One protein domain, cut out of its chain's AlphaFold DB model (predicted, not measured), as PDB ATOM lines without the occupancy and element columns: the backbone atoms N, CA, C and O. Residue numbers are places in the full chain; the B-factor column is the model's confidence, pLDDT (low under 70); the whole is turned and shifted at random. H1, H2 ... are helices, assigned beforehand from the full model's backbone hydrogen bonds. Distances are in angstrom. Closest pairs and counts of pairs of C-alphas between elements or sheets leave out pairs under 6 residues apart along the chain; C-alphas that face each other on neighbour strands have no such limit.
ATOM      1  N   GLU A  16     168.975 126.768 171.376       68.38
ATOM      2  CA  GLU A  16     168.848 126.305 169.992       68.38
ATOM      3  C   GLU A  16     170.234 126.403 169.335       68.38
ATOM      4  O   GLU A  16     170.864 127.461 169.338       68.38
ATOM      5  N   ASN A  17     170.757 125.284 168.823       76.69
ATOM      6  CA  ASN A  17     172.110 125.183 168.246       76.69
ATOM      7  C   ASN A  17     173.255 125.631 169.188       76.69
ATOM      8  O   ASN A  17     174.238 126.219 168.744       76.69
ATOM      9  N   GLY A  18     173.129 125.369 170.494       81.31
ATOM     10  CA  GLY A  18     174.155 125.692 171.497       81.31
ATOM     11  C   GLY A  18     174.101 127.118 172.060       81.31
ATOM     12  O   GLY A  18     174.796 127.396 173.035       81.31
ATOM     13  N   TYR A  19     173.236 127.992 171.533       78.38
ATOM     14  CA  TYR A  19     173.058 129.358 172.033       78.38
ATOM     15  C   TYR A  19     171.692 129.528 172.720       78.38
ATOM     16  O   TYR A  19     170.676 129.097 172.168       78.38
ATOM     17  N   PRO A  20     171.620 130.153 173.914       78.75
ATOM     18  CA  PRO A  20     170.344 130.494 174.534       78.75
ATOM     19  C   PRO A  20     169.623 131.512 173.648       78.75
ATOM     20  O   PRO A  20     170.177 132.563 173.318       78.75
ATOM     21  N   THR A  21     168.392 131.208 173.238       88.38
ATOM     22  CA  THR A  21     167.593 132.186 172.488       88.38
ATOM     23  C   THR A  21     167.055 133.273 173.440       88.38
ATOM     24  O   THR A  21     167.112 133.137 174.659       88.38
ATOM     25  N   GLU A  22     166.551 134.398 172.921       90.62
ATOM     26  CA  GLU A  22     166.026 135.490 173.773       90.62
ATOM     27  C   GLU A  22     164.562 135.252 174.227       90.62
ATOM     28  O   GLU A  22     164.046 135.955 175.101       90.62
ATOM     29  N   PHE A  23     163.871 134.255 173.650       94.75
ATOM     30  CA  PHE A  23     162.430 134.032 173.822       94.75
ATOM     31  C   PHE A  23     162.069 132.545 173.927       94.75
ATOM     32  O   PHE A  23     162.284 131.784 172.989       94.75
ATOM     33  N   CYS A  24     161.386 132.135 174.999       94.56
ATOM     34  CA  CYS A  24     161.007 130.733 175.234       94.56
ATOM     35  C   CYS A  24     159.937 130.167 174.273       94.56
ATOM     36  O   CYS A  24     159.544 129.010 174.414       94.56
ATOM     37  N   SER A  25     159.366 130.970 173.365       94.94
ATOM     38  CA  SER A  25     158.405 130.485 172.366       94.94
ATOM     39  C   SER A  25     158.225 131.435 171.180       94.94
ATOM     40  O   SER A  25     158.364 132.655 171.296       94.94
ATOM     41  N   ASN A  26     157.774 130.882 170.051       94.38
ATOM     42  CA  ASN A  26     157.335 131.654 168.885       94.38
ATOM     43  C   ASN A  26     156.058 132.489 169.121       94.38
ATOM     44  O   ASN A  26     155.684 133.238 168.222       94.38
ATOM     45  N   GLN A  27     155.379 132.387 170.274       95.94
ATOM     46  CA  GLN A  27     154.326 133.343 170.638       95.94
ATOM     47  C   GLN A  27     154.923 134.549 171.362       95.94
ATOM     48  O   GLN A  27     154.759 135.657 170.869       95.94
ATOM     49  N   CYS A  28     155.760 134.327 172.382       97.06
ATOM     50  CA  CYS A  28     156.491 135.390 173.080       97.06
ATOM     51  C   CYS A  28     157.323 136.266 172.124       97.06
ATOM     52  O   CYS A  28     157.423 137.470 172.328       97.06
ATOM     53  N   ARG A  29     157.868 135.686 171.041       96.50
ATOM     54  CA  ARG A  29     158.519 136.449 169.956       96.50
ATOM     55  C   ARG A  29     157.584 137.448 169.261       96.50
ATOM     56  O   ARG A  29     158.049 138.512 168.881       96.50
ATOM     57  N   LYS A  30     156.310 137.105 169.043       97.06
ATOM     58  CA  LYS A  30     155.318 138.019 168.444       97.06
ATOM     59  C   LYS A  30     154.875 139.045 169.473       97.06
ATOM     60  O   LYS A  30     154.971 140.229 169.198       97.06
ATOM     61  N   ASP A  31     154.505 138.583 170.670       97.19
ATOM     62  CA  ASP A  31     154.001 139.431 171.754       97.19
ATOM     63  C   ASP A  31     154.977 140.585 172.053       97.19
ATOM     64  O   ASP A  31     154.552 141.729 172.184       97.19
ATOM     65  N   ALA A  32     156.288 140.313 172.055       97.19
ATOM     66  CA  ALA A  32     157.339 141.312 172.259       97.19
ATOM     67  C   ALA A  32     157.496 142.329 171.108       97.19
ATOM     68  O   ALA A  32     157.913 143.465 171.336       97.19
ATOM     69  N   VAL A  33     157.158 141.947 169.871       97.62
ATOM     70  CA  VAL A  33     157.115 142.855 168.709       97.62
ATOM     71  C   VAL A  33     155.821 143.668 168.712       97.62
ATOM     72  O   VAL A  33     155.863 144.884 168.537       97.62
ATOM     73  N   ASP A  34     154.685 143.022 168.980       97.19
ATOM     74  CA  ASP A  34     153.365 143.654 169.069       97.19
ATOM     75  C   ASP A  34     153.322 144.689 170.219       97.19
ATOM     76  O   ASP A  34     152.709 145.750 170.083       97.19
ATOM     77  N   ARG A  35     154.052 144.431 171.318       97.31
ATOM     78  CA  ARG A  35     154.294 145.355 172.449       97.31
ATOM     79  C   ARG A  35     155.442 146.350 172.231       97.31
ATOM     80  O   ARG A  35     155.665 147.202 173.084       97.31
ATOM     81  N   ARG A  36     156.162 146.269 171.106       96.81
ATOM     82  CA  ARG A  36     157.337 147.099 170.762       96.81
ATOM     83  C   ARG A  36     158.531 147.005 171.728       96.81
ATOM     84  O   ARG A  36     159.415 147.853 171.672       96.81
ATOM     85  N   HIS A  37     158.614 145.964 172.560       96.44
ATOM     86  CA  HIS A  37     159.793 145.692 173.397       96.44
ATOM     87  C   HIS A  37     161.045 145.352 172.567       96.44
ATOM     88  O   HIS A  37     162.169 145.491 173.044       96.44
ATOM     89  N   VAL A  38     160.861 144.886 171.328       96.69
ATOM     90  CA  VAL A  38     161.936 144.587 170.374       96.69
ATOM     91  C   VAL A  38     161.545 144.977 168.954       96.69
ATOM     92  O   VAL A  38     160.390 144.865 168.546       96.69
ATOM     93  N   GLU A  39     162.538 145.394 168.170       97.69
ATOM     94  CA  GLU A  39     162.331 145.786 166.780       97.69
ATOM     95  C   GLU A  39     161.851 144.625 165.897       97.69
ATOM     96  O   GLU A  39     162.422 143.526 165.882       97.69
ATOM     97  N   ALA A  40     160.842 144.911 165.077       98.00
ATOM     98  CA  ALA A  40     160.322 143.984 164.087       98.00
ATOM     99  C   ALA A  40     161.310 143.757 162.924       98.00
ATOM    100  O   ALA A  40     162.009 144.667 162.478       98.00
ATOM    101  N   CYS A  41     161.313 142.544 162.372       98.38
ATOM    102  CA  CYS A  41     161.965 142.228 161.102       98.38
ATOM    103  C   CYS A  41     161.362 143.037 159.946       98.38
ATOM    104  O   CYS A  41     160.150 142.978 159.719       98.38
ATOM    105  N   ILE A  42     162.216 143.697 159.157       97.81
ATOM    106  CA  ILE A  42     161.814 144.671 158.122       97.81
ATOM    107  C   ILE A  42     161.060 144.073 156.917       97.81
ATOM    108  O   ILE A  42     160.627 144.807 156.040       97.81
ATOM    109  N   VAL A  43     160.925 142.743 156.852       97.56
ATOM    110  CA  VAL A  43     160.293 142.007 155.735       97.56
ATOM    111  C   VAL A  43     158.943 141.403 156.117       97.56
ATOM    112  O   VAL A  43     158.092 141.186 155.257       97.56
ATOM    113  N   CYS A  44     158.745 141.064 157.394       97.69
ATOM    114  CA  CYS A  44     157.543 140.362 157.852       97.69
ATOM    115  C   CYS A  44     156.774 141.099 158.952       97.69
ATOM    116  O   CYS A  44     155.641 140.716 159.231       97.69
ATOM    117  N   HIS A  45     157.401 142.093 159.595       97.75
ATOM    118  CA  HIS A  45     156.884 142.913 160.697       97.75
ATOM    119  C   HIS A  45     156.263 142.143 161.888       97.75
ATOM    120  O   HIS A  45     155.589 142.737 162.718       97.75
ATOM    121  N   LYS A  46     156.497 140.826 161.985       98.00
ATOM    122  CA  LYS A  46     155.771 139.892 162.871       98.00
ATOM    123  C   LYS A  46     156.654 139.152 163.881       98.00
ATOM    124  O   LYS A  46     156.160 138.536 164.817       98.00
ATOM    125  N   TYR A  47     157.962 139.156 163.654       98.00
ATOM    126  CA  TYR A  47     158.950 138.470 164.479       98.00
ATOM    127  C   TYR A  47     160.175 139.372 164.650       98.00
ATOM    128  O   TYR A  47     160.464 140.161 163.744       98.00
ATOM    129  N   PRO A  48     160.904 139.261 165.770       97.94
ATOM    130  CA  PRO A  48     161.964 140.195 166.099       97.94
ATOM    131  C   PRO A  48     163.203 139.962 165.243       97.94
ATOM    132  O   PRO A  48     163.468 138.836 164.797       97.94
ATOM    133  N   LYS A  49     163.970 141.036 165.053       97.62
ATOM    134  CA  LYS A  49     165.325 141.017 164.488       97.62
ATOM    135  C   LYS A  49     166.205 139.980 165.207       97.62
ATOM    136  O   LYS A  49     166.391 140.061 166.426       97.62
ATOM    137  N   VAL A  50     166.728 138.996 164.468       96.06
ATOM    138  CA  VAL A  50     167.561 137.916 165.031       96.06
ATOM    139  C   VAL A  50     168.930 138.458 165.418       96.06
ATOM    140  O   VAL A  50     169.579 139.146 164.633       96.06
ATOM    141  N   ARG A  51     169.386 138.115 166.621       95.31
ATOM    142  CA  ARG A  51     170.741 138.419 167.077       95.31
ATOM    143  C   ARG A  51     171.739 137.455 166.434       95.31
ATOM    144  O   ARG A  51     171.520 136.247 166.437       95.31
ATOM    145  N   LEU A  52     172.794 138.001 165.845       94.06
ATOM    146  CA  LEU A  52     173.903 137.251 165.261       94.06
ATOM    147  C   LEU A  52     174.921 136.882 166.351       94.06
ATOM    148  O   LEU A  52     174.910 137.458 167.439       94.06
ATOM    149  N   GLN A  53     175.837 135.958 166.047       90.81
ATOM    150  CA  GLN A  53     176.925 135.569 166.961       90.81
ATOM    151  C   GLN A  53     177.855 136.745 167.319       90.81
ATOM    152  O   GLN A  53     178.406 136.770 168.410       90.81
ATOM    153  N   SER A  54     177.944 137.766 166.459       93.31
ATOM    154  CA  SER A  54     178.624 139.044 166.729       93.31
ATOM    155  C   SER A  54     177.878 139.969 167.708       93.31
ATOM    156  O   SER A  54     178.249 141.127 167.867       93.31
ATOM    157  N   GLY A  55     176.770 139.525 168.311       93.38
ATOM    158  CA  GLY A  55     175.928 140.328 169.206       93.38
ATOM    159  C   GLY A  55     175.022 141.346 168.500       93.38
ATOM    160  O   GLY A  55     174.014 141.756 169.086       93.38
ATOM    161  N   VAL A  56     175.324 141.705 167.247       94.88
ATOM    162  CA  VAL A  56     174.549 142.623 166.392       94.88
ATOM    163  C   VAL A  56     173.194 142.014 166.010       94.88
ATOM    164  O   VAL A  56     173.090 140.818 165.729       94.88
ATOM    165  N   ARG A  57     172.132 142.827 165.956       95.75
ATOM    166  CA  ARG A  57     170.815 142.400 165.454       95.75
ATOM    167  C   ARG A  57     170.747 142.504 163.928       95.75
ATOM    168  O   ARG A  57     170.805 143.596 163.372       95.75
ATOM    169  N   SER A  58     170.548 141.374 163.256       96.69
ATOM    170  CA  SER A  58     170.194 141.327 161.834       96.69
ATOM    171  C   SER A  58     168.840 142.008 161.601       96.69
ATOM    172  O   SER A  58     167.908 141.746 162.362       96.69
ATOM    173  N   PRO A  59     168.649 142.803 160.530       97.44
ATOM    174  CA  PRO A  59     167.346 143.396 160.201       97.44
ATOM    175  C   PRO A  59     166.243 142.360 159.891       97.44
ATOM    176  O   PRO A  59     165.072 142.725 159.748       97.44
ATOM    177  N   TYR A  60     166.592 141.071 159.817       98.06
ATOM    178  CA  TYR A  60     165.702 139.962 159.486       98.06
ATOM    179  C   TYR A  60     165.472 139.017 160.677       98.06
ATOM    180  O   TYR A  60     166.365 138.768 161.482       98.06
ATOM    181  N   CYS A  61     164.289 138.401 160.764       97.25
ATOM    182  CA  CYS A  61     163.963 137.407 161.801       97.25
ATOM    183  C   CYS A  61     164.444 135.972 161.481       97.25
ATOM    184  O   CYS A  61     163.991 135.021 162.122       97.25
ATOM    185  N   GLY A  62     165.288 135.805 160.455       96.25
ATOM    186  CA  GLY A  62     165.805 134.517 159.979       96.25
ATOM    187  C   GLY A  62     166.057 134.476 158.464       96.25
ATOM    188  O   GLY A  62     165.575 135.339 157.720       96.25
ATOM    189  N   LYS A  63     166.778 133.440 158.004       96.00
ATOM    190  CA  LYS A  63     167.270 133.280 156.615       96.00
ATOM    191  C   LYS A  63     166.187 133.472 155.540       96.00
ATOM    192  O   LYS A  63     166.429 134.154 154.551       96.00
ATOM    193  N   GLN A  64     164.969 132.962 155.749       96.69
ATOM    194  CA  GLN A  64     163.862 133.118 154.786       96.69
ATOM    195  C   GLN A  64     163.411 134.574 154.574       96.69
ATOM    196  O   GLN A  64     162.899 134.904 153.507       96.69
ATOM    197  N   CYS A  65     163.556 135.450 155.574       97.69
ATOM    198  CA  CYS A  65     163.249 136.874 155.409       97.69
ATOM    199  C   CYS A  65     164.406 137.610 154.724       97.69
ATOM    200  O   CYS A  65     164.158 138.412 153.832       97.69
ATOM    201  N   GLN A  66     165.652 137.265 155.061       97.25
ATOM    202  CA  GLN A  66     166.846 137.775 154.382       97.25
ATOM    203  C   GLN A  66     166.829 137.452 152.877       97.25
ATOM    204  O   GLN A  66     166.982 138.355 152.062       97.25
ATOM    205  N   ALA A  67     166.537 136.200 152.508       96.50
ATOM    206  CA  ALA A  67     166.426 135.766 151.112       96.50
ATOM    207  C   ALA A  67     165.273 136.446 150.346       96.50
ATOM    208  O   ALA A  67     165.360 136.656 149.140       96.50
ATOM    209  N   LYS A  68     164.189 136.828 151.036       96.88
ATOM    210  CA  LYS A  68     163.114 137.635 150.435       96.88
ATOM    211  C   LYS A  68     163.553 139.080 150.213       96.88
ATOM    212  O   LYS A  68     163.261 139.630 149.159       96.88
ATOM    213  N   ALA A  69     164.270 139.684 151.163       96.06
ATOM    214  CA  ALA A  69     164.794 141.038 151.002       96.06
ATOM    215  C   ALA A  69     165.778 141.144 149.832       96.06
ATOM    216  O   ALA A  69     165.645 142.061 149.025       96.06
ATOM    217  N   THR A  70     166.708 140.193 149.687       95.19
ATOM    218  CA  THR A  70     167.627 140.175 148.538       95.19
ATOM    219  C   THR A  70     166.871 139.991 147.222       95.19
ATOM    220  O   THR A  70     167.085 140.774 146.302       95.19
ATOM    221  N   ALA A  71     165.910 139.061 147.154       93.88
ATOM    222  CA  ALA A  71     165.091 138.843 145.956       93.88
ATOM    223  C   ALA A  71     164.259 140.073 145.524       93.88
ATOM    224  O   ALA A  71     164.011 140.250 144.331       93.88
ATOM    225  N   PHE A  72     163.841 140.937 146.459       88.69
ATOM    226  CA  PHE A  72     163.228 142.230 146.122       88.69
ATOM    227  C   PHE A  72     164.270 143.302 145.761       88.69
ATOM    228  O   PHE A  72     164.060 144.051 144.807       88.69
ATOM    229  N   GLY A  73     165.404 143.356 146.469       76.31
ATOM    230  CA  GLY A  73     166.493 144.305 146.207       76.31
ATOM    231  C   GLY A  73     167.100 144.162 144.808       76.31
ATOM    232  O   GLY A  73     167.349 145.166 144.145       76.31
ATOM    233  N   SER A  74     167.223 142.931 144.299       59.66
ATOM    234  CA  SER A  74     167.699 142.634 142.936       59.66
ATOM    235  C   SER A  74     166.862 143.254 141.807       59.66
ATOM    236  O   SER A  74     167.276 143.180 140.652       59.66
ATOM    237  N   ARG A  75     165.695 143.850 142.099       52.78
ATOM    238  CA  ARG A  75     164.831 144.497 141.096       52.78
ATOM    239  C   ARG A  75     164.703 146.017 141.243       52.78
ATOM    240  O   ARG A  75     164.074 146.638 140.388       52.78
TER     241      ARG A  75
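Overview. This is residues 16 to 75 of the 602 residues of an uncharacterized protein of Gigaspora rosea (UniProt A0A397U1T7). Little regular structure: H2, the longer helix, points along the longest axis at one end, the short H1 is near the other, and a long looping link fills the middle between them. Residues 70 to 75, of which 70 to 73 belong to H2, stick out. The printed part has 60 residues with two named helices, H1 then H2, and no named strand; the class is all helix, though the named elements hold only 18 residues. It is compact, with a radius of gyration of the C-alphas of 12.0 A and spans of 37 by 27 by 17 A.

Along the chain. H2, residues 63 to 73, measures 15.2 A from first to last C-alpha and ends with C-alpha 73 at (166.493, 144.305, 146.207). H1, residues 28 to 34, measures 9.7 A and begins with C-alpha 28 at (156.491, 135.390, 173.080).

Arrangement. H2 and H1 are apart, with no C-alpha of the one within 8 A of the other. Every O i to N i+4 pair is within hydrogen-bond range in H2; in H1, 2 of 3 are.

Size, cuts and confidence. The farthest C-alphas, of Cys 24 and Arg 75, are 37.0 A apart. The link from H1 to H2 is long, 28 residues. The printed part has no cut. Model pLDDT is under 70 at residues 16, 74 and 75.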